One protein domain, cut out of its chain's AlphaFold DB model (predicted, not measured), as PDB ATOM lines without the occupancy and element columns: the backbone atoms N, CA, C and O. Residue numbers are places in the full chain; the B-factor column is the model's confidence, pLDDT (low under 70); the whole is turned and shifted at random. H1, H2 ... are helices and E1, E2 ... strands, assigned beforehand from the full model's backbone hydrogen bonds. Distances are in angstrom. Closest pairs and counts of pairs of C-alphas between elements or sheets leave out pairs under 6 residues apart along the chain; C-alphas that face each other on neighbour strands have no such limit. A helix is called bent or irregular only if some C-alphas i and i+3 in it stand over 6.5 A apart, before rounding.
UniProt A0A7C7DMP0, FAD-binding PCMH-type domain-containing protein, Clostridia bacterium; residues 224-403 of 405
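Overview. This is residues 224 to 403 of the 405 residues of the protein "FAD-binding PCMH-type domain-containing protein" of Clostridia bacterium (UniProt A0A7C7DMP0). A twisted antiparallel sheet of five strands curls round the long helix H4, and H3 packs on H4 and on the short H2, which lies over the edge strand E5. At one end of the long axis the loop of residues 287 to 306 reaches out, its C-alphas 17 to 32 A from the mean of all C-alphas. The printed part has 180 residues, with four named helices and five named strands in the chain order E1 E2 H1 E3 E4 E5 H2 H3 H4; the sheet's order is E1 - E2 - E3 - E4 - E5, and the class is mixed, helices and strands. The whole is compact, with a radius of gyration of the C-alphas of 17.3 A, and elongated, spanning 57 by 32 by 26 A.

Arrangement. E1, residues 228 to 230, and E2, residues 235 to 241, form a hairpin, with N 228 and O 237 2.8 A apart. H1, residues 249 to 252, is on the sheet at a height of 7.7 A. E3, residues 256 to 265, is the antiparallel neighbour of E2, with N 238 and O 259 2.8 A apart. E3, E4, residues 273 to 286, and E5, residues 307 to 318, form a meander, each strand the antiparallel neighbour of the one before; N 258 and O 281 are 2.8 A apart, N 280 and O 314 2.9 A. E5 bends by 65 degrees at residue 311, and its residues 308 to 309 pair with 338 to 339. H2, residues 328 to 334, lies over E5, only just, with 3 of its 7 C-alphas falling on it; the closest C-alphas, of Ala 313 and Glu 331, are 5.0 A apart. H3, residues 349 to 371, touches H2 at a shallow tilt of 6 degrees, opposite ways, the C-alphas of Thr 330 and Ala 359 being closest at 5.2 A. H4, residues 377 to 401, touches H3 at a steep tilt of 40 degrees, opposite ways, the C-alphas of Ser 360 and Arg 385 being closest at 5.0 A. H2 and H4 lie on the same face of the sheet, two layers, helices on one face of a sheet; the closest C-alphas of E3 and H4, of Gly 260 and Thr 395, are 5.5 A apart. H3 only grazes the sheet, with residues 363 to 367. Every O i to N i+4 pair is within hydrogen-bond range in H2, but 17 of 19 in H3 and 17 of 21 in H4; H1 is too short for such a pair.

Along the chain. E1 begins at C-alpha 228, (39.358, -7.192, 31.972). From first to last C-alpha E2 measures 20.4 A, E3 30.4 A, E4 37.0 A and E5 30.8 A. H3 measures 31.7 A and is irregular, C-alphas 351 and 354 being 7.4 A apart. H4 measures 36.2 A and ends at C-alpha 401, (42.882, 3.800, 31.903).

Size, cuts and confidence. The C-alphas of Thr 293 and Gln 375, the two farthest apart, are 57.4 A from each other. The printed part has no cut; the links E4 to E5 and H2 to H3 are long. The mean pLDDT of the printed part is 78.2, and 59 residues are under 70: 225 to 252, 266 to 271, 287 to 306, 343 and 400 to 403.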
ATOM      1  N   PHE A 224      30.259  -0.903  26.766       70.44
ATOM      2  CA  PHE A 224      31.455  -1.305  27.509       70.44
ATOM      3  C   PHE A 224      32.642  -1.769  26.636       70.44
ATOM      4  O   PHE A 224      32.548  -2.692  25.830       70.44
ATOM      5  N   LEU A 225      33.795  -1.127  26.845       51.56
ATOM      6  CA  LEU A 225      35.123  -1.450  26.343       51.56
ATOM      7  C   LEU A 225      35.677  -2.677  27.074       51.56
ATOM      8  O   LEU A 225      36.486  -2.563  27.991       51.56
ATOM      9  N   GLY A 226      35.243  -3.852  26.625       57.34
ATOM     10  CA  GLY A 226      35.841  -5.134  26.991       57.34
ATOM     11  C   GLY A 226      35.676  -5.544  28.459       57.34
ATOM     12  O   GLY A 226      35.318  -4.758  29.331       57.34
ATOM     13  N   LEU A 227      35.931  -6.826  28.718       62.47
ATOM     14  CA  LEU A 227      36.043  -7.382  30.065       62.47
ATOM     15  C   LEU A 227      37.530  -7.570  30.367       62.47
ATOM     16  O   LEU A 227      38.228  -8.249  29.616       62.47
ATOM     17  N   TYR A 228      38.007  -6.997  31.463       60.59
ATOM     18  CA  TYR A 228      39.358  -7.192  31.972       60.59
ATOM     19  C   TYR A 228      39.293  -8.139  33.162       60.59
ATOM     20  O   TYR A 228      38.742  -7.783  34.200       60.59
ATOM     21  N   HIS A 229      39.854  -9.337  33.015       68.19
ATOM     22  CA  HIS A 229      39.901 -10.321  34.089       68.19
ATOM     23  C   HIS A 229      41.270 -10.302  34.781       68.19
ATOM     24  O   HIS A 229      42.284 -10.691  34.200       68.19
ATOM     25  N   ALA A 230      41.303  -9.864  36.035       58.16
ATOM     26  CA  ALA A 230      42.458  -9.991  36.909       58.16
ATOM     27  C   ALA A 230      42.477 -11.406  37.512       58.16
ATOM     28  O   ALA A 230      41.989 -11.630  38.621       58.16
ATOM     29  N   ALA A 231      43.052 -12.360  36.770       54.72
ATOM     30  CA  ALA A 231      43.065 -13.789  37.112       54.72
ATOM     31  C   ALA A 231      43.614 -14.094  38.519       54.72
ATOM     32  O   ALA A 231      43.138 -15.007  39.187       54.72
ATOM     33  N   THR A 232      44.578 -13.305  39.003       50.34
ATOM     34  CA  THR A 232      45.168 -13.453  40.347       50.34
ATOM     35  C   THR A 232      44.180 -13.137  41.474       50.34
ATOM     36  O   THR A 232      44.374 -13.590  42.598       50.34
ATOM     37  N   LEU A 233      43.133 -12.360  41.186       48.03
ATOM     38  CA  LEU A 233      42.160 -11.880  42.168       48.03
ATOM     39  C   LEU A 233      40.743 -12.429  41.930       48.03
ATOM     40  O   LEU A 233      39.887 -12.253  42.789       48.03
ATOM     41  N   GLY A 234      40.481 -13.099  40.798       59.53
ATOM     42  CA  GLY A 234      39.138 -13.586  40.449       59.53
ATOM     43  C   GLY A 234      38.139 -12.446  40.211       59.53
ATOM     44  O   GLY A 234      36.970 -12.542  40.588       59.53
ATOM     45  N   ILE A 235      38.624 -11.336  39.645       65.00
ATOM     46  CA  ILE A 235      37.862 -10.097  39.452       65.00
ATOM     47  C   ILE A 235      37.815  -9.764  37.968       65.00
ATOM     48  O   ILE A 235      38.850  -9.695  37.310       65.00
ATOM     49  N   THR A 236      36.619  -9.491  37.465       68.62
ATOM     50  CA  THR A 236      36.371  -9.018  36.107       68.62
ATOM     51  C   THR A 236      35.799  -7.607  36.152       68.62
ATOM     52  O   THR A 236      34.797  -7.360  36.813       68.62
ATOM     53  N   VAL A 237      36.403  -6.672  35.428       67.25
ATOM     54  CA  VAL A 237      35.959  -5.271  35.366       67.25
ATOM     55  C   VAL A 237      35.770  -4.817  33.921       67.25
ATOM     56  O   VAL A 237      36.394  -5.356  33.011       67.25
ATOM     57  N   ALA A 238      34.906  -3.833  33.691       63.00
ATOM     58  CA  ALA A 238      34.622  -3.262  32.376       63.00
ATOM     59  C   ALA A 238      34.252  -1.775  32.473       63.00
ATOM     60  O   ALA A 238      33.769  -1.313  33.506       63.00
ATOM     61  N   LYS A 239      34.442  -1.009  31.394       62.59
ATOM     62  CA  LYS A 239      34.146   0.440  31.335       62.59
ATOM     63  C   LYS A 239      33.330   0.800  30.095       62.59
ATOM     64  O   LYS A 239      33.728   0.362  29.033       62.59
ATOM     65  N   SER A 240      32.290   1.636  30.168       61.72
ATOM     66  CA  SER A 240      31.518   2.104  28.998       61.72
ATOM     67  C   SER A 240      32.268   3.090  28.084       61.72
ATOM     68  O   SER A 240      33.051   3.921  28.542       61.72
ATOM     69  N   ARG A 241      31.977   3.003  26.785       58.94
ATOM     70  CA  ARG A 241      32.248   3.918  25.669       58.94
ATOM     71  C   ARG A 241      30.903   4.525  25.241       58.94
ATOM     72  O   ARG A 241      29.868   3.865  25.377       58.94
ATOM     73  N   PHE A 242      30.919   5.764  24.762       51.78
ATOM     74  CA  PHE A 242      29.790   6.344  24.032       51.78
ATOM     75  C   PHE A 242      29.852   5.913  22.563       51.78
ATOM     76  O   PHE A 242      30.939   5.663  22.044       51.78
ATOM     77  N   ASP A 243      28.691   5.770  21.926       41.22
ATOM     78  CA  ASP A 243      28.545   5.165  20.595       41.22
ATOM     79  C   ASP A 243      29.074   6.025  19.425       41.22
ATOM     80  O   ASP A 243      29.000   5.579  18.284       41.22
ATOM     81  N   ASP A 244      29.703   7.179  19.677       37.53
ATOM     82  CA  ASP A 244      30.374   7.980  18.646       37.53
ATOM     83  C   ASP A 244      31.911   7.924  18.753       37.53
ATOM     84  O   ASP A 244      32.506   7.769  19.822       37.53
ATOM     85  N   MET A 245      32.558   7.956  17.586       39.62
ATOM     86  CA  MET A 245      33.945   7.551  17.332       39.62
ATOM     87  C   MET A 245      35.029   8.177  18.235       39.62
ATOM     88  O   MET A 245      34.906   9.277  18.763       39.62
ATOM     89  N   ASP A 246      36.128   7.422  18.367       45.53
ATOM     90  CA  ASP A 246      37.502   7.778  18.787       45.53
ATOM     91  C   ASP A 246      37.756   8.615  20.047       45.53
ATOM     92  O   ASP A 246      38.910   8.880  20.380       45.53
ATOM     93  N   THR A 247      36.727   8.955  20.815       47.94
ATOM     94  CA  THR A 247      36.873   9.837  21.969       47.94
ATOM     95  C   THR A 247      36.800   9.080  23.290       47.94
ATOM     96  O   THR A 247      35.943   8.237  23.562       47.94
ATOM     97  N   ASN A 248      37.781   9.374  24.130       54.56
ATOM     98  CA  ASN A 248      37.850   8.942  25.508       54.56
ATOM     99  C   ASN A 248      36.731   9.631  26.324       54.56
ATOM    100  O   ASN A 248      36.734  10.856  26.397       54.56
ATOM    101  N   PRO A 249      35.831   8.900  27.013       53.00
ATOM    102  CA  PRO A 249      34.759   9.502  27.819       53.00
ATOM    103  C   PRO A 249      35.256  10.456  28.918       53.00
ATOM    104  O   PRO A 249      34.557  11.377  29.319       53.00
ATOM    105  N   ALA A 250      36.486  10.265  29.411       55.44
ATOM    106  CA  ALA A 250      37.083  11.199  30.365       55.44
ATOM    107  C   ALA A 250      37.528  12.521  29.710       55.44
ATOM    108  O   ALA A 250      37.685  13.514  30.414       55.44
ATOM    109  N   ALA A 251      37.725  12.538  28.389       56.09
ATOM    110  CA  ALA A 251      38.058  13.727  27.610       56.09
ATOM    111  C   ALA A 251      36.810  14.504  27.156       56.09
ATOM    112  O   ALA A 251      36.901  15.712  26.966       56.09
ATOM    113  N   THR A 252      35.650  13.847  27.021       62.47
ATOM    114  CA  THR A 252      34.390  14.516  26.642       62.47
ATOM    115  C   THR A 252      33.723  15.245  27.810       62.47
ATOM    116  O   THR A 252      32.875  16.105  27.593       62.47
ATOM    117  N   GLY A 253      34.094  14.917  29.055       70.50
ATOM    118  CA  GLY A 253      33.458  15.461  30.259       70.50
ATOM    119  C   GLY A 253      32.095  14.833  30.579       70.50
ATOM    120  O   GLY A 253      31.469  15.205  31.570       70.50
ATOM    121  N   GLU A 254      31.639  13.866  29.779       76.19
ATOM    122  CA  GLU A 254      30.330  13.239  29.941       76.19
ATOM    123  C   GLU A 254      30.334  12.102  30.982       76.19
ATOM    124  O   GLU A 254      31.347  11.416  31.168       76.19
ATOM    125  N   PRO A 255      29.199  11.847  31.663       83.12
ATOM    126  CA  PRO A 255      29.081  10.728  32.591       83.12
ATOM    127  C   PRO A 255      29.172   9.364  31.899       83.12
ATOM    128  O   PRO A 255      28.476   9.121  30.921       83.12
ATOM    129  N   PHE A 256      29.923   8.419  32.464       83.56
ATOM    130  CA  PHE A 256      30.065   7.055  31.937       83.56
ATOM    131  C   PHE A 256      29.871   5.994  33.025       83.56
ATOM    132  O   PHE A 256      29.916   6.288  34.216       83.56
ATOM    133  N   TRP A 257      29.661   4.738  32.632       88.56
ATOM    134  CA  TRP A 257      29.506   3.618  33.557       88.56
ATOM    135  C   TRP A 257      30.800   2.820  33.704       88.56
ATOM    136  O   TRP A 257      31.461   2.471  32.725       88.56
ATOM    137  N   LEU A 258      31.124   2.460  34.938       90.06
ATOM    138  CA  LEU A 258      32.084   1.418  35.265       90.06
ATOM    139  C   LEU A 258      31.351   0.212  35.839       90.06
ATOM    140  O   LEU A 258      30.387   0.353  36.585       90.06
ATOM    141  N   ALA A 259      31.821  -0.971  35.480       91.94
ATOM    142  CA  ALA A 259      31.254  -2.247  35.861       91.94
ATOM    143  C   ALA A 259      32.328  -3.110  36.516       91.94
ATOM    144  O   ALA A 259      33.455  -3.193  36.026       91.94
ATOM    145  N   GLY A 260      31.959  -3.786  37.597       92.38
ATOM    146  CA  GLY A 260      32.839  -4.700  38.307       92.38
ATOM    147  C   GLY A 260      32.085  -5.931  38.768       92.38
ATOM    148  O   GLY A 260      30.946  -5.854  39.222       92.38
ATOM    149  N   TYR A 261      32.736  -7.077  38.644       94.25
ATOM    150  CA  TYR A 261      32.279  -8.342  39.178       94.25
ATOM    151  C   TYR A 261      33.453  -9.067  39.825       94.25
ATOM    152  O   TYR A 261      34.536  -9.139  39.251       94.25
ATOM    153  N   GLY A 262      33.249  -9.640  40.999       91.38
ATOM    154  CA  GLY A 262      34.227 -10.529  41.612       91.38
ATOM    155  C   GLY A 262      33.539 -11.649  42.358       91.38
ATOM    156  O   GLY A 262      32.442 -11.474  42.891       91.38
ATOM    157  N   LYS A 263      34.193 -12.804  42.410       89.06
ATOM    158  CA  LYS A 263      33.681 -13.984  43.099       89.06
ATOM    159  C   LYS A 263      34.770 -14.609  43.948       89.06
ATOM    160  O   LYS A 263      35.870 -14.879  43.478       89.06
ATOM    161  N   LEU A 264      34.416 -14.927  45.188       87.38
ATOM    162  CA  LEU A 264      35.232 -15.746  46.068       87.38
ATOM    163  C   LEU A 264      34.585 -17.124  46.211       87.38
ATOM    164  O   LEU A 264      33.527 -17.265  46.825       87.38
ATOM    165  N   GLY A 265      35.221 -18.148  45.644       80.00
ATOM    166  CA  GLY A 265      34.798 -19.545  45.768       80.00
ATOM    167  C   GLY A 265      35.449 -20.273  46.951       80.00
ATOM    168  O   GLY A 265      36.465 -19.844  47.491       80.00
ATOM    169  N   ARG A 266      34.886 -21.421  47.343       68.75
ATOM    170  CA  ARG A 266      35.386 -22.251  48.458       68.75
ATOM    171  C   ARG A 266      36.704 -22.979  48.176       68.75
ATOM    172  O   ARG A 266      37.464 -23.229  49.105       68.75
ATOM    173  N   ARG A 267      36.936 -23.398  46.929       64.06
ATOM    174  CA  ARG A 267      38.155 -24.131  46.517       64.06
ATOM    175  C   ARG A 267      38.852 -23.493  45.320       64.06
ATOM    176  O   ARG A 267      40.070 -23.530  45.237       64.06
ATOM    177  N   ASN A 268      38.071 -22.961  44.385       63.59
ATOM    178  CA  ASN A 268      38.531 -22.260  43.189       63.59
ATOM    179  C   ASN A 268      37.393 -21.389  42.624       63.59
ATOM    180  O   ASN A 268      36.262 -21.450  43.116       63.59
ATOM    181  N   ALA A 269      37.682 -20.623  41.572       56.12
ATOM    182  CA  ALA A 269      36.725 -19.753  40.884       56.12
ATOM    183  C   ALA A 269      35.441 -20.479  40.414       56.12
ATOM    184  O   ALA A 269      34.346 -19.930  40.476       56.12
ATOM    185  N   LEU A 270      35.543 -21.767  40.062       63.06
ATOM    186  CA  LEU A 270      34.428 -22.576  39.544       63.06
ATOM    187  C   LEU A 270      33.541 -23.185  40.644       63.06
ATOM    188  O   LEU A 270      32.527 -23.820  40.351       63.06
ATOM    189  N   SER A 271      33.935 -23.050  41.913       67.38
ATOM    190  CA  SER A 271      33.179 -23.578  43.051       67.38
ATOM    191  C   SER A 271      32.010 -22.667  43.442       67.38
ATOM    192  O   SER A 271      31.927 -21.516  43.018       67.38
ATOM    193  N   ILE A 272      31.089 -23.196  44.255       77.94
ATOM    194  CA  ILE A 272      29.982 -22.416  44.822       77.94
ATOM    195  C   ILE A 272      30.552 -21.202  45.569       77.94
ATOM    196  O   ILE A 272      31.509 -21.333  46.342       77.94
ATOM    197  N   SER A 273      29.948 -20.042  45.326       81.75
ATOM    198  CA  SER A 273      30.346 -18.759  45.899       81.75
ATOM    199  C   SER A 273      30.234 -18.761  47.423       81.75
ATOM    200  O   SER A 273      29.198 -19.110  47.988       81.75
ATOM    201  N   ILE A 274      31.308 -18.343  48.096       86.69
ATOM    202  CA  ILE A 274      31.263 -17.865  49.485       86.69
ATOM    203  C   ILE A 274      30.626 -16.475  49.505       86.69
ATOM    204  O   ILE A 274      29.766 -16.204  50.343       86.69
ATOM    205  N   ALA A 275      31.067 -15.628  48.575       91.25
ATOM    206  CA  ALA A 275      30.549 -14.299  48.304       91.25
ATOM    207  C   ALA A 275      30.819 -13.952  46.834       91.25
ATOM    208  O   ALA A 275      31.823 -14.385  46.262       91.25
ATOM    209  N   SER A 276      29.950 -13.148  46.239       93.25
ATOM    210  CA  SER A 276      30.212 -12.465  44.973       93.25
ATOM    211  C   SER A 276      29.804 -11.005  45.095       93.25
ATOM    212  O   SER A 276      28.907 -10.689  45.867       93.25
ATOM    213  N   VAL A 277      30.470 -10.111  44.373       96.06
ATOM    214  CA  VAL A 277      30.178  -8.675  44.363       96.06
ATOM    215  C   VAL A 277      29.937  -8.263  42.922       96.06
ATOM    216  O   VAL A 277      30.815  -8.434  42.082       96.06
ATOM    217  N   ALA A 278      28.758  -7.717  42.657       96.38
ATOM    218  CA  ALA A 278      28.392  -7.063  41.412       96.38
ATOM    219  C   ALA A 278      28.268  -5.561  41.676       96.38
ATOM    220  O   ALA A 278      27.603  -5.160  42.633       96.38
ATOM    221  N   LEU A 279      28.887  -4.735  40.830       94.94
ATOM    222  CA  LEU A 279      28.778  -3.285  40.930       94.94
ATOM    223  C   LEU A 279      28.621  -2.607  39.568       94.94
ATOM    224  O   LEU A 279      29.231  -3.013  38.575       94.94
ATOM    225  N   LEU A 280      27.841  -1.528  39.560       94.12
ATOM    226  CA  LEU A 280      27.787  -0.529  38.499       94.12
ATOM    227  C   LEU A 280      27.927   0.858  39.113       94.12
ATOM    228  O   LEU A 280      27.163   1.224  40.004       94.12
ATOM    229  N   LEU A 281      28.885   1.632  38.619       93.88
ATOM    230  CA  LEU A 281      29.164   2.984  39.088       93.88
ATOM    231  C   LEU A 281      28.988   3.956  37.931       93.88
ATOM    232  O   LEU A 281      29.660   3.820  36.908       93.88
ATOM    233  N   ARG A 282      28.114   4.945  38.092       92.19
ATOM    234  CA  ARG A 282      28.029   6.085  37.185       92.19
ATOM    235  C   ARG A 282      29.062   7.113  37.618       92.19
ATOM    236  O   ARG A 282      28.974   7.677  38.708       92.19
ATOM    237  N   ILE A 283      30.042   7.336  36.762       89.44
ATOM    238  CA  ILE A 283      31.174   8.217  36.996       89.44
ATOM    239  C   ILE A 283      30.977   9.512  36.226       89.44
ATOM    240  O   ILE A 283      30.663   9.484  35.040       89.44
ATOM    241  N   VAL A 284      31.199  10.637  36.896       87.25
ATOM    242  CA  VAL A 284      31.146  11.978  36.314       87.25
ATOM    243  C   VAL A 284      32.536  12.609  36.415       87.25
ATOM    244  O   VAL A 284      33.058  12.714  37.532       87.25
ATOM    245  N   PRO A 285      33.159  13.021  35.296       83.06
ATOM    246  CA  PRO A 285      34.368  13.841  35.329       83.06
ATOM    247  C   PRO A 285      34.104  15.183  36.029       83.06
ATOM    248  O   PRO A 285      33.071  15.811  35.806       83.06
ATOM    249  N   ILE A 286      35.032  15.641  36.869       81.69
ATOM    250  CA  ILE A 286      34.978  16.959  37.517       81.69
ATOM    251  C   ILE A 286      36.317  17.698  37.342       81.69
ATOM    252  O   ILE A 286      37.358  17.074  37.132       81.69
ATOM    253  N   ALA A 287      36.297  19.030  37.445       66.56
ATOM    254  CA  ALA A 287      37.505  19.853  37.340       66.56
ATOM    255  C   ALA A 287      38.564  19.462  38.395       66.56
ATOM    256  O   ALA A 287      38.235  19.192  39.554       66.56
ATOM    257  N   GLY A 288      39.834  19.412  37.977       59.47
ATOM    258  CA  GLY A 288      40.977  19.072  38.833       59.47
ATOM    259  C   GLY A 288      41.314  20.157  39.867       59.47
ATOM    260  O   GLY A 288      40.740  21.247  39.865       59.47
ATOM    261  N   ARG A 289      42.264  19.872  40.774       52.00
ATOM    262  CA  ARG A 289      42.809  20.890  41.694       52.00
ATOM    263  C   ARG A 289      43.570  21.969  40.912       52.00
ATOM    264  O   ARG A 289      44.258  21.672  39.941       52.00
ATOM    265  N   THR A 290      43.521  23.202  41.403       44.06
ATOM    266  CA  THR A 290      44.507  24.243  41.095       44.06
ATOM    267  C   THR A 290      45.852  23.814  41.687       44.06
ATOM    268  O   THR A 290      45.952  23.630  42.902       44.06
ATOM    269  N   TYR A 291      46.893  23.640  40.869       42.59
ATOM    270  CA  TYR A 291      48.257  23.523  41.395       42.59
ATOM    271  C   TYR A 291      48.712  24.871  41.982       42.59
ATOM    272  O   TYR A 291      48.121  25.913  41.693       42.59
ATOM    273  N   ALA A 292      49.762  24.860  42.812       40.62
ATOM    274  CA  ALA A 292      50.251  26.007  43.596       40.62
ATOM    275  C   ALA A 292      50.561  27.293  42.791       40.62
ATOM    276  O   ALA A 292      50.741  28.354  43.379       40.62
ATOM    277  N   THR A 293      50.575  27.230  41.456       50.41
ATOM    278  CA  THR A 293      50.670  28.380  40.543       50.41
ATOM    279  C   THR A 293      49.354  29.158  40.374       50.41
ATOM    280  O   THR A 293      49.312  30.131  39.627       50.41
ATOM    281  N   GLY A 294      48.266  28.756  41.045       40.19
ATOM    282  CA  GLY A 294      47.022  29.531  41.133       40.19
ATOM    283  C   GLY A 294      46.179  29.572  39.853       40.19
ATOM    284  O   GLY A 294      45.177  30.280  39.816       40.19
ATOM    285  N   THR A 295      46.541  28.810  38.817       44.75
ATOM    286  CA  THR A 295      45.788  28.772  37.554       44.75
ATOM    287  C   THR A 295      44.828  27.573  37.542       44.75
ATOM    288  O   THR A 295      45.294  26.438  37.663       44.75
ATOM    289  N   PRO A 296      43.500  27.775  37.427       44.03
ATOM    290  CA  PRO A 296      42.546  26.679  37.249       44.03
ATOM    291  C   PRO A 296      42.881  25.895  35.980       44.03
ATOM    292  O   PRO A 296      43.054  26.502  34.926       44.03
ATOM    293  N   VAL A 297      42.955  24.563  36.060       47.06
ATOM    294  CA  VAL A 297      43.052  23.708  34.867       47.06
ATOM    295  C   VAL A 297      41.627  23.495  34.341       47.06
ATOM    296  O   VAL A 297      40.807  22.921  35.065       47.06
ATOM    297  N   PRO A 298      41.283  23.968  33.128       45.53
ATOM    298  CA  PRO A 298      39.981  23.699  32.526       45.53
ATOM    299  C   PRO A 298      39.725  22.192  32.415       45.53
ATOM    300  O   PRO A 298      40.649  21.426  32.132       45.53
ATOM    301  N   VAL A 299      38.470  21.767  32.580       46.41
ATOM    302  CA  VAL A 299      38.049  20.394  32.249       46.41
ATOM    303  C   VAL A 299      38.431  20.132  30.787       46.41
ATOM    304  O   VAL A 299      37.953  20.834  29.899       46.41
ATOM    305  N   GLY A 300      39.335  19.179  30.543       47.50
ATOM    306  CA  GLY A 300      39.824  18.853  29.195       47.50
ATOM    307  C   GLY A 300      41.114  19.558  28.743       47.50
ATOM    308  O   GLY A 300      41.583  19.283  27.642       47.50
ATOM    309  N   ALA A 301      41.739  20.415  29.562       42.38
ATOM    310  CA  ALA A 301      43.084  20.921  29.271       42.38
ATOM    311  C   ALA A 301      44.150  19.867  29.617       42.38
ATOM    312  O   ALA A 301      44.098  19.220  30.662       42.38
ATOM    313  N   THR A 302      45.139  19.702  28.741       42.62
ATOM    314  CA  THR A 302      46.155  18.634  28.730       42.62
ATOM    315  C   THR A 302      47.207  18.714  29.858       42.62
ATOM    316  O   THR A 302      48.387  18.493  29.599       42.62
ATOM    317  N   GLY A 303      46.840  19.037  31.108       43.12
ATOM    318  CA  GLY A 303      47.838  19.372  32.140       43.12
ATOM    319  C   GLY A 303      47.459  19.280  33.627       43.12
ATOM    320  O   GLY A 303      48.024  20.035  34.411       43.12
ATOM    321  N   GLY A 304      46.554  18.390  34.057       44.97
ATOM    322  CA  GLY A 304      46.338  18.086  35.489       44.97
ATOM    323  C   GLY A 304      45.390  16.895  35.722       44.97
ATOM    324  O   GLY A 304      44.626  16.569  34.814       44.97
ATOM    325  N   PRO A 305      45.421  16.202  36.884       52.28
ATOM    326  CA  PRO A 305      44.678  14.964  37.100       52.28
ATOM    327  C   PRO A 305      43.179  15.260  37.150       52.28
ATOM    328  O   PRO A 305      42.673  15.856  38.104       52.28
ATOM    329  N   ASN A 306      42.464  14.836  36.103       65.00
ATOM    330  CA  ASN A 306      41.007  14.833  36.095       65.00
ATOM    331  C   ASN A 306      40.524  14.019  37.296       65.00
ATOM    332  O   ASN A 306      40.880  12.848  37.461       65.00
ATOM    333  N   ARG A 307      39.728  14.661  38.149       80.38
ATOM    334  CA  ARG A 307      39.057  13.998  39.261       80.38
ATOM    335  C   ARG A 307      37.710  13.490  38.775       80.38
ATOM    336  O   ARG A 307      37.144  13.976  37.797       80.38
ATOM    337  N   PHE A 308      37.190  12.506  39.477       87.06
ATOM    338  CA  PHE A 308      35.940  11.853  39.147       87.06
ATOM    339  C   PHE A 308      35.059  11.805  40.380       87.06
ATOM    340  O   PHE A 308      35.553  11.679  41.498       87.06
ATOM    341  N   ARG A 309      33.749  11.875  40.176       91.31
ATOM    342  CA  ARG A 309      32.746  11.676  41.217       91.31
ATOM    343  C   ARG A 309      31.894  10.465  40.870       91.31
ATOM    344  O   ARG A 309      31.484  10.316  39.721       91.31
ATOM    345  N   ILE A 310      31.605   9.623  41.855       94.12
ATOM    346  CA  ILE A 310      30.545   8.617  41.740       94.12
ATOM    347  C   ILE A 310      29.215   9.343  41.936       94.12
ATOM    348  O   ILE A 310      28.945   9.856  43.016       94.12
ATOM    349  N   ASP A 311      28.408   9.440  40.889       93.19
ATOM    350  CA  ASP A 311      27.084  10.073  40.951       93.19
ATOM    351  C   ASP A 311      26.000   9.065  41.343       93.19
ATOM    352  O   ASP A 311      25.061   9.382  42.064       93.19
ATOM    353  N   GLU A 312      26.180   7.814  40.918       94.56
ATOM    354  CA  GLU A 312      25.288   6.708  41.233       94.56
ATOM    355  C   GLU A 312      26.113   5.442  41.454       94.56
ATOM    356  O   GLU A 312      26.998   5.116  40.659       94.56
ATOM    357  N   ALA A 313      25.810   4.710  42.524       96.12
ATOM    358  CA  ALA A 313      26.366   3.394  42.790       96.12
ATOM    359  C   ALA A 313      25.229   2.374  42.845       96.12
ATOM    360  O   ALA A 313      24.175   2.644  43.410       96.12
ATOM    361  N   ARG A 314      25.449   1.204  42.249       96.88
ATOM    362  CA  ARG A 314      24.536   0.061  42.301       96.88
ATOM    363  C   ARG A 314      25.326  -1.168  42.665       96.88
ATOM    364  O   ARG A 314      26.280  -1.497  41.963       96.88
ATOM    365  N   ILE A 315      24.961  -1.815  43.757       97.38
ATOM    366  CA  ILE A 315      25.778  -2.834  44.402       97.38
ATOM    367  C   ILE A 315      24.871  -3.976  44.828       97.38
ATOM    368  O   ILE A 315      23.881  -3.774  45.526       97.38
ATOM    369  N   SER A 316      25.240  -5.195  44.458       97.19
ATOM    370  CA  SER A 316      24.606  -6.401  44.981       97.19
ATOM    371  C   SER A 316      25.667  -7.426  45.355       97.19
ATOM    372  O   SER A 316      26.642  -7.618  44.623       97.19
ATOM    373  N   ILE A 317      25.479  -8.082  46.501       96.06
ATOM    374  CA  ILE A 317      26.416  -9.081  47.022       96.06
ATOM    375  C   ILE A 317      25.703 -10.432  47.107       96.06
ATOM    376  O   ILE A 317      24.719 -10.586  47.829       96.06
ATOM    377  N   GLY A 318      26.190 -11.412  46.346       93.38
ATOM    378  CA  GLY A 318      25.618 -12.756  46.274       93.38
ATOM    379  C   GLY A 318      26.155 -13.697  47.350       93.38
ATOM    380  O   GLY A 318      27.180 -13.433  47.978       93.38
ATOM    381  N   ALA A 319      25.466 -14.825  47.557       90.94
ATOM    382  CA  ALA A 319      25.808 -15.893  48.509       90.94
ATOM    383  C   ALA A 319      25.830 -15.509  50.000       90.94
ATOM    384  O   ALA A 319      26.106 -16.361  50.853       90.94
ATOM    385  N   VAL A 320      25.505 -14.264  50.349       92.00
ATOM    386  CA  VAL A 320      25.559 -13.769  51.733       92.00
ATOM    387  C   VAL A 320      24.214 -13.311  52.285       92.00
ATOM    388  O   VAL A 320      24.045 -13.261  53.500       92.00
ATOM    389  N   THR A 321      23.233 -13.086  51.415       90.94
ATOM    390  CA  THR A 321      21.861 -12.712  51.762       90.94
ATOM    391  C   THR A 321      20.883 -13.833  51.379       90.94
ATOM    392  O   THR A 321      21.176 -14.645  50.499       90.94
ATOM    393  N   PRO A 322      19.707 -13.922  52.028       85.62
ATOM    394  CA  PRO A 322      18.689 -14.914  51.671       85.62
ATOM    395  C   PRO A 322      17.987 -14.615  50.337       85.62
ATOM    396  O   PRO A 322      17.394 -15.516  49.748       85.62
ATOM    397  N   ARG A 323      18.030 -13.357  49.885       90.56
ATOM    398  CA  ARG A 323      17.422 -12.865  48.646       90.56
ATOM    399  C   ARG A 323      18.407 -11.939  47.925       90.56
ATOM    400  O   ARG A 323      19.138 -11.216  48.610       90.56
ATOM    401  N   PRO A 324      18.435 -11.930  46.586       91.25
ATOM    402  CA  PRO A 324      19.269 -11.006  45.835       91.25
ATOM    403  C   PRO A 324      18.665  -9.600  45.914       91.25
ATOM    404  O   PRO A 324      17.548  -9.385  45.454       91.25
ATOM    405  N   ILE A 325      19.383  -8.656  46.523       93.44
ATOM    406  CA  ILE A 325      18.924  -7.269  46.685       93.44
ATOM    407  C   ILE A 325      20.070  -6.273  46.502       93.44
ATOM    408  O   ILE A 325      21.247  -6.663  46.478       93.44
ATOM    409  N   ARG A 326      19.718  -4.991  46.357       95.94
ATOM    410  CA  ARG A 326      20.678  -3.887  46.351       95.94
ATOM    411  C   ARG A 326      21.115  -3.521  47.767       95.94
ATOM    412  O   ARG A 326      20.321  -3.565  48.705       95.94
ATOM    413  N   PHE A 327      22.384  -3.160  47.899       97.50
ATOM    414  CA  PHE A 327      23.014  -2.761  49.154       97.50
ATOM    415  C   PHE A 327      22.927  -1.238  49.314       97.50
ATOM    416  O   PHE A 327      23.919  -0.520  49.182       97.50
ATOM    417  N   SER A 328      21.705  -0.740  49.525       96.38
ATOM    418  CA  SER A 328      21.356   0.687  49.440       96.38
ATOM    419  C   SER A 328      22.180   1.566  50.386       96.38
ATOM    420  O   SER A 328      22.665   2.615  49.974       96.38
ATOM    421  N   LYS A 329      22.436   1.125  51.628       96.50
ATOM    422  CA  LYS A 329      23.279   1.899  52.564       96.50
ATOM    423  C   LYS A 329      24.717   2.014  52.064       96.50
ATOM    424  O   LYS A 329      25.371   3.040  52.229       96.50
ATOM    425  N   THR A 330      25.214   0.946  51.449       97.12
ATOM    426  CA  THR A 330      26.549   0.928  50.843       97.12
ATOM    427  C   THR A 330      26.601   1.838  49.612       97.12
ATOM    428  O   THR A 330      27.573   2.572  49.431       97.12
ATOM    429  N   GLU A 331      25.547   1.829  48.790       97.56
ATOM    430  CA  GLU A 331      25.383   2.714  47.629       97.56
ATOM    431  C   GLU A 331      25.389   4.195  48.041       97.56
ATOM    432  O   GLU A 331      26.130   4.986  47.457       97.56
ATOM    433  N   GLU A 332      24.640   4.559  49.086       96.69
ATOM    434  CA  GLU A 332      24.577   5.921  49.637       96.69
ATOM    435  C   GLU A 332      25.943   6.429  50.108       96.69
ATOM    436  O   GLU A 332      26.301   7.578  49.853       96.69
ATOM    437  N   ILE A 333      26.740   5.575  50.758       95.94
ATOM    438  CA  ILE A 333      28.082   5.940  51.231       95.94
ATOM    439  C   ILE A 333      29.030   6.215  50.060       95.94
ATOM    440  O   ILE A 333      29.883   7.099  50.163       95.94
ATOM    441  N   LEU A 334      28.928   5.445  48.975       95.31
ATOM    442  CA  LEU A 334      29.774   5.635  47.796       95.31
ATOM    443  C   LEU A 334      29.312   6.791  46.911       95.31
ATOM    444  O   LEU A 334      30.143   7.383  46.221       95.31
ATOM    445  N   SER A 335      28.022   7.121  46.918       93.69
ATOM    446  CA  SER A 335      27.514   8.265  46.171       93.69
ATOM    447  C   SER A 335      28.169   9.563  46.649       93.69
ATOM    448  O   SER A 335      28.366   9.809  47.838       93.69
ATOM    449  N   GLY A 336      28.585  10.390  45.696       91.12
ATOM    450  CA  GLY A 336      29.343  11.609  45.941       91.12
ATOM    451  C   GLY A 336      30.829  11.399  46.238       91.12
ATOM    452  O   GLY A 336      31.540  12.398  46.359       91.12
ATOM    453  N   LEU A 337      31.337  10.158  46.317       92.50
ATOM    454  CA  LEU A 337      32.771   9.915  46.483       92.50
ATOM    455  C   LEU A 337      33.534  10.533  45.314       92.50
ATOM    456  O   LEU A 337      33.332  10.162  44.156       92.50
ATOM    457  N   VAL A 338      34.428  11.459  45.649       90.50
ATOM    458  CA  VAL A 338      35.380  12.037  44.712       90.50
ATOM    459  C   VAL A 338      36.699  11.290  44.820       90.50
ATOM    460  O   VAL A 338      37.180  11.040  45.922       90.50
ATOM    461  N   PHE A 339      37.272  10.948  43.677       88.75
ATOM    462  CA  PHE A 339      38.549  10.264  43.593       88.75
ATOM    463  C   PHE A 339      39.369  10.787  42.417       88.75
ATOM    464  O   PHE A 339      38.831  11.276  41.420       88.75
ATOM    465  N   GLY A 340      40.682  10.668  42.537       85.00
ATOM    466  CA  GLY A 340      41.640  11.037  41.509       85.00
ATOM    467  C   GLY A 340      42.802  10.056  41.462       85.00
ATOM    468  O   GLY A 340      42.772   8.985  42.076       85.00
ATOM    469  N   PHE A 341      43.826  10.443  40.718       81.44
ATOM    470  CA  PHE A 341      45.048   9.673  40.561       81.44
ATOM    471  C   PHE A 341      46.245  10.544  40.936       81.44
ATOM    472  O   PHE A 341      46.207  11.757  40.720       81.44
ATOM    473  N   ASP A 342      47.269   9.930  41.520       75.94
ATOM    474  CA  ASP A 342      48.545  10.584  41.798       75.94
ATOM    475  C   ASP A 342      49.375  10.782  40.513       75.94
ATOM    476  O   ASP A 342      48.947  10.436  39.408       75.94
ATOM    477  N   GLU A 343      50.563  11.375  40.657       69.38
ATOM    478  CA  GLU A 343      51.472  11.668  39.539       69.38
ATOM    479  C   GLU A 343      51.923  10.402  38.792       69.38
ATOM    480  O   GLU A 343      52.142  10.441  37.581       69.38
ATOM    481  N   ASP A 344      51.960   9.257  39.479       70.75
ATOM    482  CA  ASP A 344      52.285   7.948  38.906       70.75
ATOM    483  C   ASP A 344      51.064   7.268  38.251       70.75
ATOM    484  O   ASP A 344      51.147   6.159  37.701       70.75
ATOM    485  N   GLY A 345      49.901   7.927  38.283       70.56
ATOM    486  CA  GLY A 345      48.623   7.442  37.777       70.56
ATOM    487  C   GLY A 345      48.017   6.310  38.611       70.56
ATOM    488  O   GLY A 345      47.189   5.554  38.093       70.56
ATOM    489  N   GLN A 346      48.431   6.156  39.870       77.81
ATOM    490  CA  GLN A 346      47.801   5.257  40.832       77.81
ATOM    491  C   GLN A 346      46.627   5.954  41.517       77.81
ATOM    492  O   GLN A 346      46.583   7.171  41.645       77.81
ATOM    493  N   LEU A 347      45.625   5.173  41.924       84.00
ATOM    494  CA  LEU A 347      44.449   5.702  42.619       84.00
ATOM    495  C   LEU A 347      44.887   6.361  43.935       84.00
ATOM    496  O   LEU A 347      45.458   5.662  44.779       84.00
ATOM    497  N   ASP A 348      44.576   7.649  44.114       85.81
ATOM    498  CA  ASP A 348      44.973   8.413  45.302       85.81
ATOM    499  C   ASP A 348      44.317   7.817  46.555       85.81
ATOM    500  O   ASP A 348      43.120   7.978  46.817       85.81
ATOM    501  N   GLN A 349      45.130   7.107  47.340       82.25
ATOM    502  CA  GLN A 349      44.673   6.403  48.531       82.25
ATOM    503  C   GLN A 349      44.153   7.361  49.601       82.25
ATOM    504  O   GLN A 349      43.260   6.967  50.354       82.25
ATOM    505  N   ALA A 350      44.650   8.598  49.671       80.62
ATOM    506  CA  ALA A 350      44.183   9.566  50.657       80.62
ATOM    507  C   ALA A 350      42.729   9.981  50.387       80.62
ATOM    508  O   ALA A 350      41.970  10.200  51.332       80.62
ATOM    509  N   GLU A 351      42.314  10.029  49.118       77.81
ATOM    510  CA  GLU A 351      40.944  10.401  48.742       77.81
ATOM    511  C   GLU A 351      39.945   9.255  48.945       77.81
ATOM    512  O   GLU A 351      38.801   9.491  49.341       77.81
ATOM    513  N   VAL A 352      40.366   8.006  48.715       86.06
ATOM    514  CA  VAL A 352      39.429   6.871  48.679       86.06
ATOM    515  C   VAL A 352      39.433   5.989  49.925       86.06
ATOM    516  O   VAL A 352      38.379   5.454  50.272       86.06
ATOM    517  N   SER A 353      40.561   5.835  50.630       85.50
ATOM    518  CA  SER A 353      40.717   4.779  51.651       85.50
ATOM    519  C   SER A 353      39.676   4.868  52.761       85.50
ATOM    520  O   SER A 353      39.043   3.871  53.105       85.50
ATOM    521  N   GLY A 354      39.444   6.073  53.293       88.69
ATOM    522  CA  GLY A 354      38.472   6.275  54.366       88.69
ATOM    523  C   GLY A 354      37.056   5.883  53.944       88.69
ATOM    524  O   GLY A 354      36.365   5.171  54.673       88.69
ATOM    525  N   ARG A 355      36.631   6.285  52.737       90.94
ATOM    526  CA  ARG A 355      35.279   5.988  52.247       90.94
ATOM    527  C   ARG A 355      35.110   4.522  51.871       90.94
ATOM    528  O   ARG A 355      34.070   3.951  52.178       90.94
ATOM    529  N   ILE A 356      36.131   3.911  51.270       92.75
ATOM    530  CA  ILE A 356      36.137   2.485  50.930       92.75
ATOM    531  C   ILE A 356      35.982   1.634  52.194       92.75
ATOM    532  O   ILE A 356      35.132   0.748  52.215       92.75
ATOM    533  N   VAL A 357      36.725   1.940  53.264       94.25
ATOM    534  CA  VAL A 357      36.626   1.212  54.543       94.25
ATOM    535  C   VAL A 357      35.251   1.388  55.191       94.25
ATOM    536  O   VAL A 357      34.707   0.444  55.762       94.25
ATOM    537  N   VAL A 358      34.665   2.586  55.124       96.19
ATOM    538  CA  VAL A 358      33.313   2.826  55.654       96.19
ATOM    539  C   VAL A 358      32.264   2.071  54.831       96.19
ATOM    540  O   VAL A 358      31.410   1.406  55.414       96.19
ATOM    541  N   ALA A 359      32.358   2.100  53.500       96.69
ATOM    542  CA  ALA A 359      31.454   1.370  52.612       96.69
ATOM    543  C   ALA A 359      31.574  -0.150  52.796       96.69
ATOM    544  O   ALA A 359      30.565  -0.843  52.884       96.69
ATOM    545  N   SER A 360      32.791  -0.680  52.923       96.38
ATOM    546  CA  SER A 360      33.016  -2.118  53.094       96.38
ATOM    547  C   SER A 360      32.489  -2.636  54.436       96.38
ATOM    548  O   SER A 360      31.959  -3.747  54.507       96.38
ATOM    549  N   ARG A 361      32.563  -1.822  55.500       97.00
ATOM    550  CA  ARG A 361      31.904  -2.101  56.787       97.00
ATOM    551  C   ARG A 361      30.387  -2.050  56.664       97.00
ATOM    552  O   ARG A 361      29.730  -2.992  57.092       97.00
ATOM    553  N   ALA A 362      29.849  -1.018  56.017       97.50
ATOM    554  CA  ALA A 362      28.412  -0.900  55.799       97.50
ATOM    555  C   ALA A 362      27.848  -2.087  55.008       97.50
ATOM    556  O   ALA A 362      26.798  -2.599  55.376       97.50
ATOM    557  N   ALA A 363      28.576  -2.595  54.010       97.31
ATOM    558  CA  ALA A 363      28.189  -3.798  53.280       97.31
ATOM    559  C   ALA A 363      28.081  -5.029  54.198       97.31
ATOM    560  O   ALA A 363      27.150  -5.826  54.086       97.31
ATOM    561  N   VAL A 364      29.007  -5.184  55.148       97.25
ATOM    562  CA  VAL A 364      28.945  -6.256  56.151       97.25
ATOM    563  C   VAL A 364      27.766  -6.059  57.105       97.25
ATOM    564  O   VAL A 364      27.057  -7.023  57.397       97.25
ATOM    565  N   ASP A 365      27.526  -4.836  57.569       97.12
ATOM    566  CA  ASP A 365      26.417  -4.528  58.475       97.12
ATOM    567  C   ASP A 365      25.061  -4.766  57.798       97.12
ATOM    568  O   ASP A 365      24.152  -5.344  58.395       97.12
ATOM    569  N   GLU A 366      24.931  -4.387  56.524       96.38
ATOM    570  CA  GLU A 366      23.737  -4.635  55.719       96.38
ATOM    571  C   GLU A 366      23.519  -6.137  55.522       96.38
ATOM    572  O   GLU A 366      22.423  -6.630  55.795       96.38
ATOM    573  N   MET A 367      24.568  -6.888  55.158       95.62
ATOM    574  CA  MET A 367      24.526  -8.353  55.095       95.62
ATOM    575  C   MET A 367      23.990  -8.939  56.408       95.62
ATOM    576  O   MET A 367      23.037  -9.717  56.377       95.62
ATOM    577  N   ILE A 368      24.563  -8.552  57.555       95.88
ATOM    578  CA  ILE A 368      24.147  -9.042  58.878       95.88
ATOM    579  C   ILE A 368      22.694  -8.658  59.168       95.88
ATOM    580  O   ILE A 368      21.942  -9.491  59.676       95.88
ATOM    581  N   SER A 369      22.275  -7.441  58.813       95.19
ATOM    582  CA  SER A 369      20.899  -6.980  59.016       95.19
ATOM    583  C   SER A 369      19.873  -7.827  58.252       95.19
ATOM    584  O   SER A 369      18.780  -8.065  58.757       95.19
ATOM    585  N   MET A 370      20.238  -8.347  57.074       91.69
ATOM    586  CA  MET A 370      19.364  -9.184  56.245       91.69
ATOM    587  C   MET A 370      19.436 -10.672  56.603       91.69
ATOM    588  O   MET A 370      18.447 -11.394  56.484       91.69
ATOM    589  N   SER A 371      20.621 -11.173  56.962       89.50
ATOM    590  CA  SER A 371      20.847 -12.603  57.194       89.50
ATOM    591  C   SER A 371      20.671 -13.025  58.651       89.50
ATOM    592  O   SER A 371      20.514 -14.226  58.913       89.50
ATOM    593  N   GLY A 372      20.754 -12.074  59.583       91.06
ATOM    594  CA  GLY A 372      21.027 -12.320  60.996       91.06
ATOM    595  C   GLY A 372      22.470 -12.781  61.239       91.06
ATOM    596  O   GLY A 372      23.218 -13.082  60.300       91.06
ATOM    597  N   ILE A 373      22.858 -12.876  62.513       90.31
ATOM    598  CA  ILE A 373      24.139 -13.468  62.925       90.31
ATOM    599  C   ILE A 373      24.011 -14.996  62.906       90.31
ATOM    600  O   ILE A 373      23.109 -15.569  63.513       90.31
ATOM    601  N   ARG A 374      24.927 -15.663  62.203       88.38
ATOM    602  CA  ARG A 374      25.001 -17.120  62.036       88.38
ATOM    603  C   ARG A 374      26.427 -17.597  62.298       88.38
ATOM    604  O   ARG A 374      27.369 -16.809  62.278       88.38
ATOM    605  N   GLN A 375      26.622 -18.909  62.430       86.00
ATOM    606  CA  GLN A 375      27.960 -19.504  62.574       86.00
ATOM    607  C   GLN A 375      28.915 -19.114  61.430       86.00
ATOM    608  O   GLN A 375      30.126 -19.035  61.623       86.00
ATOM    609  N   SER A 376      28.378 -18.853  60.234       85.12
ATOM    610  CA  SER A 376      29.161 -18.436  59.070       85.12
ATOM    611  C   SER A 376      29.479 -16.943  59.008       85.12
ATOM    612  O   SER A 376      30.339 -16.551  58.220       85.12
ATOM    613  N   THR A 377      28.836 -16.113  59.835       91.19
ATOM    614  CA  THR A 377      29.016 -14.657  59.816       91.19
ATOM    615  C   THR A 377      30.481 -14.242  59.986       91.19
ATOM    616  O   THR A 377      30.934 -13.471  59.146       91.19
ATOM    617  N   PRO A 378      31.279 -14.773  60.939       92.75
ATOM    618  CA  PRO A 378      32.650 -14.301  61.146       92.75
ATOM    619  C   PRO A 378      33.532 -14.384  59.894       92.75
ATOM    620  O   PRO A 378      34.182 -13.406  59.532       92.75
ATOM    621  N   TYR A 379      33.523 -15.522  59.189       91.12
ATOM    622  CA  TYR A 379      34.341 -15.669  57.982       91.12
ATOM    623  C   TYR A 379      33.725 -14.949  56.774       91.12
ATOM    624  O   TYR A 379      34.466 -14.412  55.949       91.12
ATOM    625  N   LYS A 380      32.387 -14.894  56.661       91.56
ATOM    626  CA  LYS A 380      31.713 -14.171  55.572       91.56
ATOM    627  C   LYS A 380      31.917 -12.665  55.671       91.56
ATOM    628  O   LYS A 380      32.139 -12.041  54.644       91.56
ATOM    629  N   SER A 381      31.936 -12.091  56.871       94.62
ATOM    630  CA  SER A 381      32.225 -10.667  57.070       94.62
ATOM    631  C   SER A 381      33.612 -10.289  56.545       94.62
ATOM    632  O   SER A 381      33.763  -9.270  55.878       94.62
ATOM    633  N   VAL A 382      34.625 -11.128  56.790       93.69
ATOM    634  CA  VAL A 382      35.980 -10.911  56.258       93.69
ATOM    635  C   VAL A 382      36.003 -11.058  54.735       93.69
ATOM    636  O   VAL A 382      36.571 -10.210  54.049       93.69
ATOM    637  N   ALA A 383      35.352 -12.101  54.209       91.38
ATOM    638  CA  ALA A 383      35.270 -12.363  52.774       91.38
ATOM    639  C   ALA A 383      34.570 -11.233  52.006       91.38
ATOM    640  O   ALA A 383      35.104 -10.762  51.005       91.38
ATOM    641  N   VAL A 384      33.407 -10.780  52.483       94.31
ATOM    642  CA  VAL A 384      32.638  -9.685  51.878       94.31
ATOM    643  C   VAL A 384      33.453  -8.407  51.874       94.31
ATOM    644  O   VAL A 384      33.587  -7.795  50.822       94.31
ATOM    645  N   ARG A 385      34.049  -8.038  53.014       94.81
ATOM    646  CA  ARG A 385      34.850  -6.819  53.116       94.81
ATOM    647  C   ARG A 385      36.014  -6.828  52.126       94.81
ATOM    648  O   ARG A 385      36.139  -5.910  51.327       94.81
ATOM    649  N   GLY A 386      36.823  -7.891  52.142       91.81
ATOM    650  CA  GLY A 386      37.993  -8.002  51.271       91.81
ATOM    651  C   GLY A 386      37.629  -8.046  49.787       91.81
ATOM    652  O   GLY A 386      38.213  -7.312  48.994       91.81
ATOM    653  N   LEU A 387      36.637  -8.860  49.409       92.19
ATOM    654  CA  LEU A 387      36.197  -8.958  48.016       92.19
ATOM    655  C   LEU A 387      35.607  -7.630  47.525       92.19
ATOM    656  O   LEU A 387      35.943  -7.180  46.436       92.19
ATOM    657  N   PHE A 388      34.767  -6.981  48.332       95.25
ATOM    658  CA  PHE A 388      34.169  -5.694  47.987       95.25
ATOM    659  C   PHE A 388      35.230  -4.618  47.747       95.25
ATOM    660  O   PHE A 388      35.200  -3.957  46.710       95.25
ATOM    661  N   GLU A 389      36.196  -4.479  48.658       93.88
ATOM    662  CA  GLU A 389      37.289  -3.510  48.522       93.88
ATOM    663  C   GLU A 389      38.103  -3.759  47.248       93.88
ATOM    664  O   GLU A 389      38.366  -2.827  46.490       93.88
ATOM    665  N   GLN A 390      38.446  -5.018  46.960       90.38
ATOM    666  CA  GLN A 390      39.209  -5.363  45.761       90.38
ATOM    667  C   GLN A 390      38.439  -5.067  44.468       90.38
ATOM    668  O   GLN A 390      39.009  -4.479  43.545       90.38
ATOM    669  N   VAL A 391      37.157  -5.442  44.386       91.94
ATOM    670  CA  VAL A 391      36.336  -5.201  43.186       91.94
ATOM    671  C   VAL A 391      36.108  -3.702  42.997       91.94
ATOM    672  O   VAL A 391      36.233  -3.207  41.875       91.94
ATOM    673  N   LEU A 392      35.853  -2.952  44.074       92.94
ATOM    674  CA  LEU A 392      35.683  -1.501  44.021       92.94
ATOM    675  C   LEU A 392      36.964  -0.799  43.556       92.94
ATOM    676  O   LEU A 392      36.921  -0.047  42.586       92.94
ATOM    677  N   ILE A 393      38.115  -1.080  44.177       89.94
ATOM    678  CA  ILE A 393      39.406  -0.484  43.790       89.94
ATOM    679  C   ILE A 393      39.759  -0.846  42.344       89.94
ATOM    680  O   ILE A 393      40.148   0.026  41.565       89.94
ATOM    681  N   GLY A 394      39.604  -2.120  41.967       86.12
ATOM    682  CA  GLY A 394      39.845  -2.587  40.601       86.12
ATOM    683  C   GLY A 394      38.963  -1.871  39.579       86.12
ATOM    684  O   GLY A 394      39.442  -1.487  38.514       86.12
ATOM    685  N   THR A 395      37.702  -1.618  39.935       88.62
ATOM    686  CA  THR A 395      36.772  -0.867  39.090       88.62
ATOM    687  C   THR A 395      37.188   0.595  38.977       88.62
ATOM    688  O   THR A 395      37.313   1.094  37.864       88.62
ATOM    689  N   LEU A 396      37.452   1.287  40.091       88.12
ATOM    690  CA  LEU A 396      37.839   2.704  40.080       88.12
ATOM    691  C   LEU A 396      39.120   2.944  39.269       88.12
ATOM    692  O   LEU A 396      39.214   3.933  38.544       88.12
ATOM    693  N   ARG A 397      40.074   2.003  39.299       83.50
ATOM    694  CA  ARG A 397      41.289   2.048  38.467       83.50
ATOM    695  C   ARG A 397      41.004   2.057  36.963       83.50
ATOM    696  O   ARG A 397      41.812   2.589  36.206       83.50
ATOM    697  N   LEU A 398      39.856   1.551  36.502       78.38
ATOM    698  CA  LEU A 398      39.479   1.677  35.091       78.38
ATOM    699  C   LEU A 398      39.212   3.125  34.671       78.38
ATOM    700  O   LEU A 398      39.365   3.439  33.490       78.38
ATOM    701  N   ALA A 399      38.867   4.018  35.605       73.62
ATOM    702  CA  ALA A 399      38.779   5.441  35.298       73.62
ATOM    703  C   ALA A 399      40.153   6.014  34.903       73.62
ATOM    704  O   ALA A 399      40.204   6.844  33.999       73.62
ATOM    705  N   ALA A 400      41.261   5.512  35.466       65.56
ATOM    706  CA  ALA A 400      42.626   5.924  35.104       65.56
ATOM    707  C   ALA A 400      43.014   5.489  33.689       65.56
ATOM    708  O   ALA A 400      43.669   6.232  32.968       65.56
ATOM    709  N   ASN A 401      42.591   4.298  33.255       59.62
ATOM    710  CA  ASN A 401      42.882   3.800  31.903       59.62
ATOM    711  C   ASN A 401      42.202   4.628  30.806       59.62
ATOM    712  O   ASN A 401      42.590   4.547  29.644       59.62
ATOM    713  N   SER A 402      41.213   5.442  31.177       52.84
ATOM    714  CA  SER A 402      40.680   6.508  30.335       52.84
ATOM    715  C   SER A 402      41.752   7.540  30.002       52.84
ATOM    716  O   SER A 402      41.753   8.050  28.908       52.84
ATOM    717  N   TRP A 403      42.660   7.866  30.917       50.00
ATOM    718  CA  TRP A 403      43.596   8.986  30.787       50.00
ATOM    719  C   TRP A 403      44.834   8.689  29.921       50.00
ATOM    720  O   TRP A 403      45.358   9.595  29.288       50.00
TER     721      TRP A 403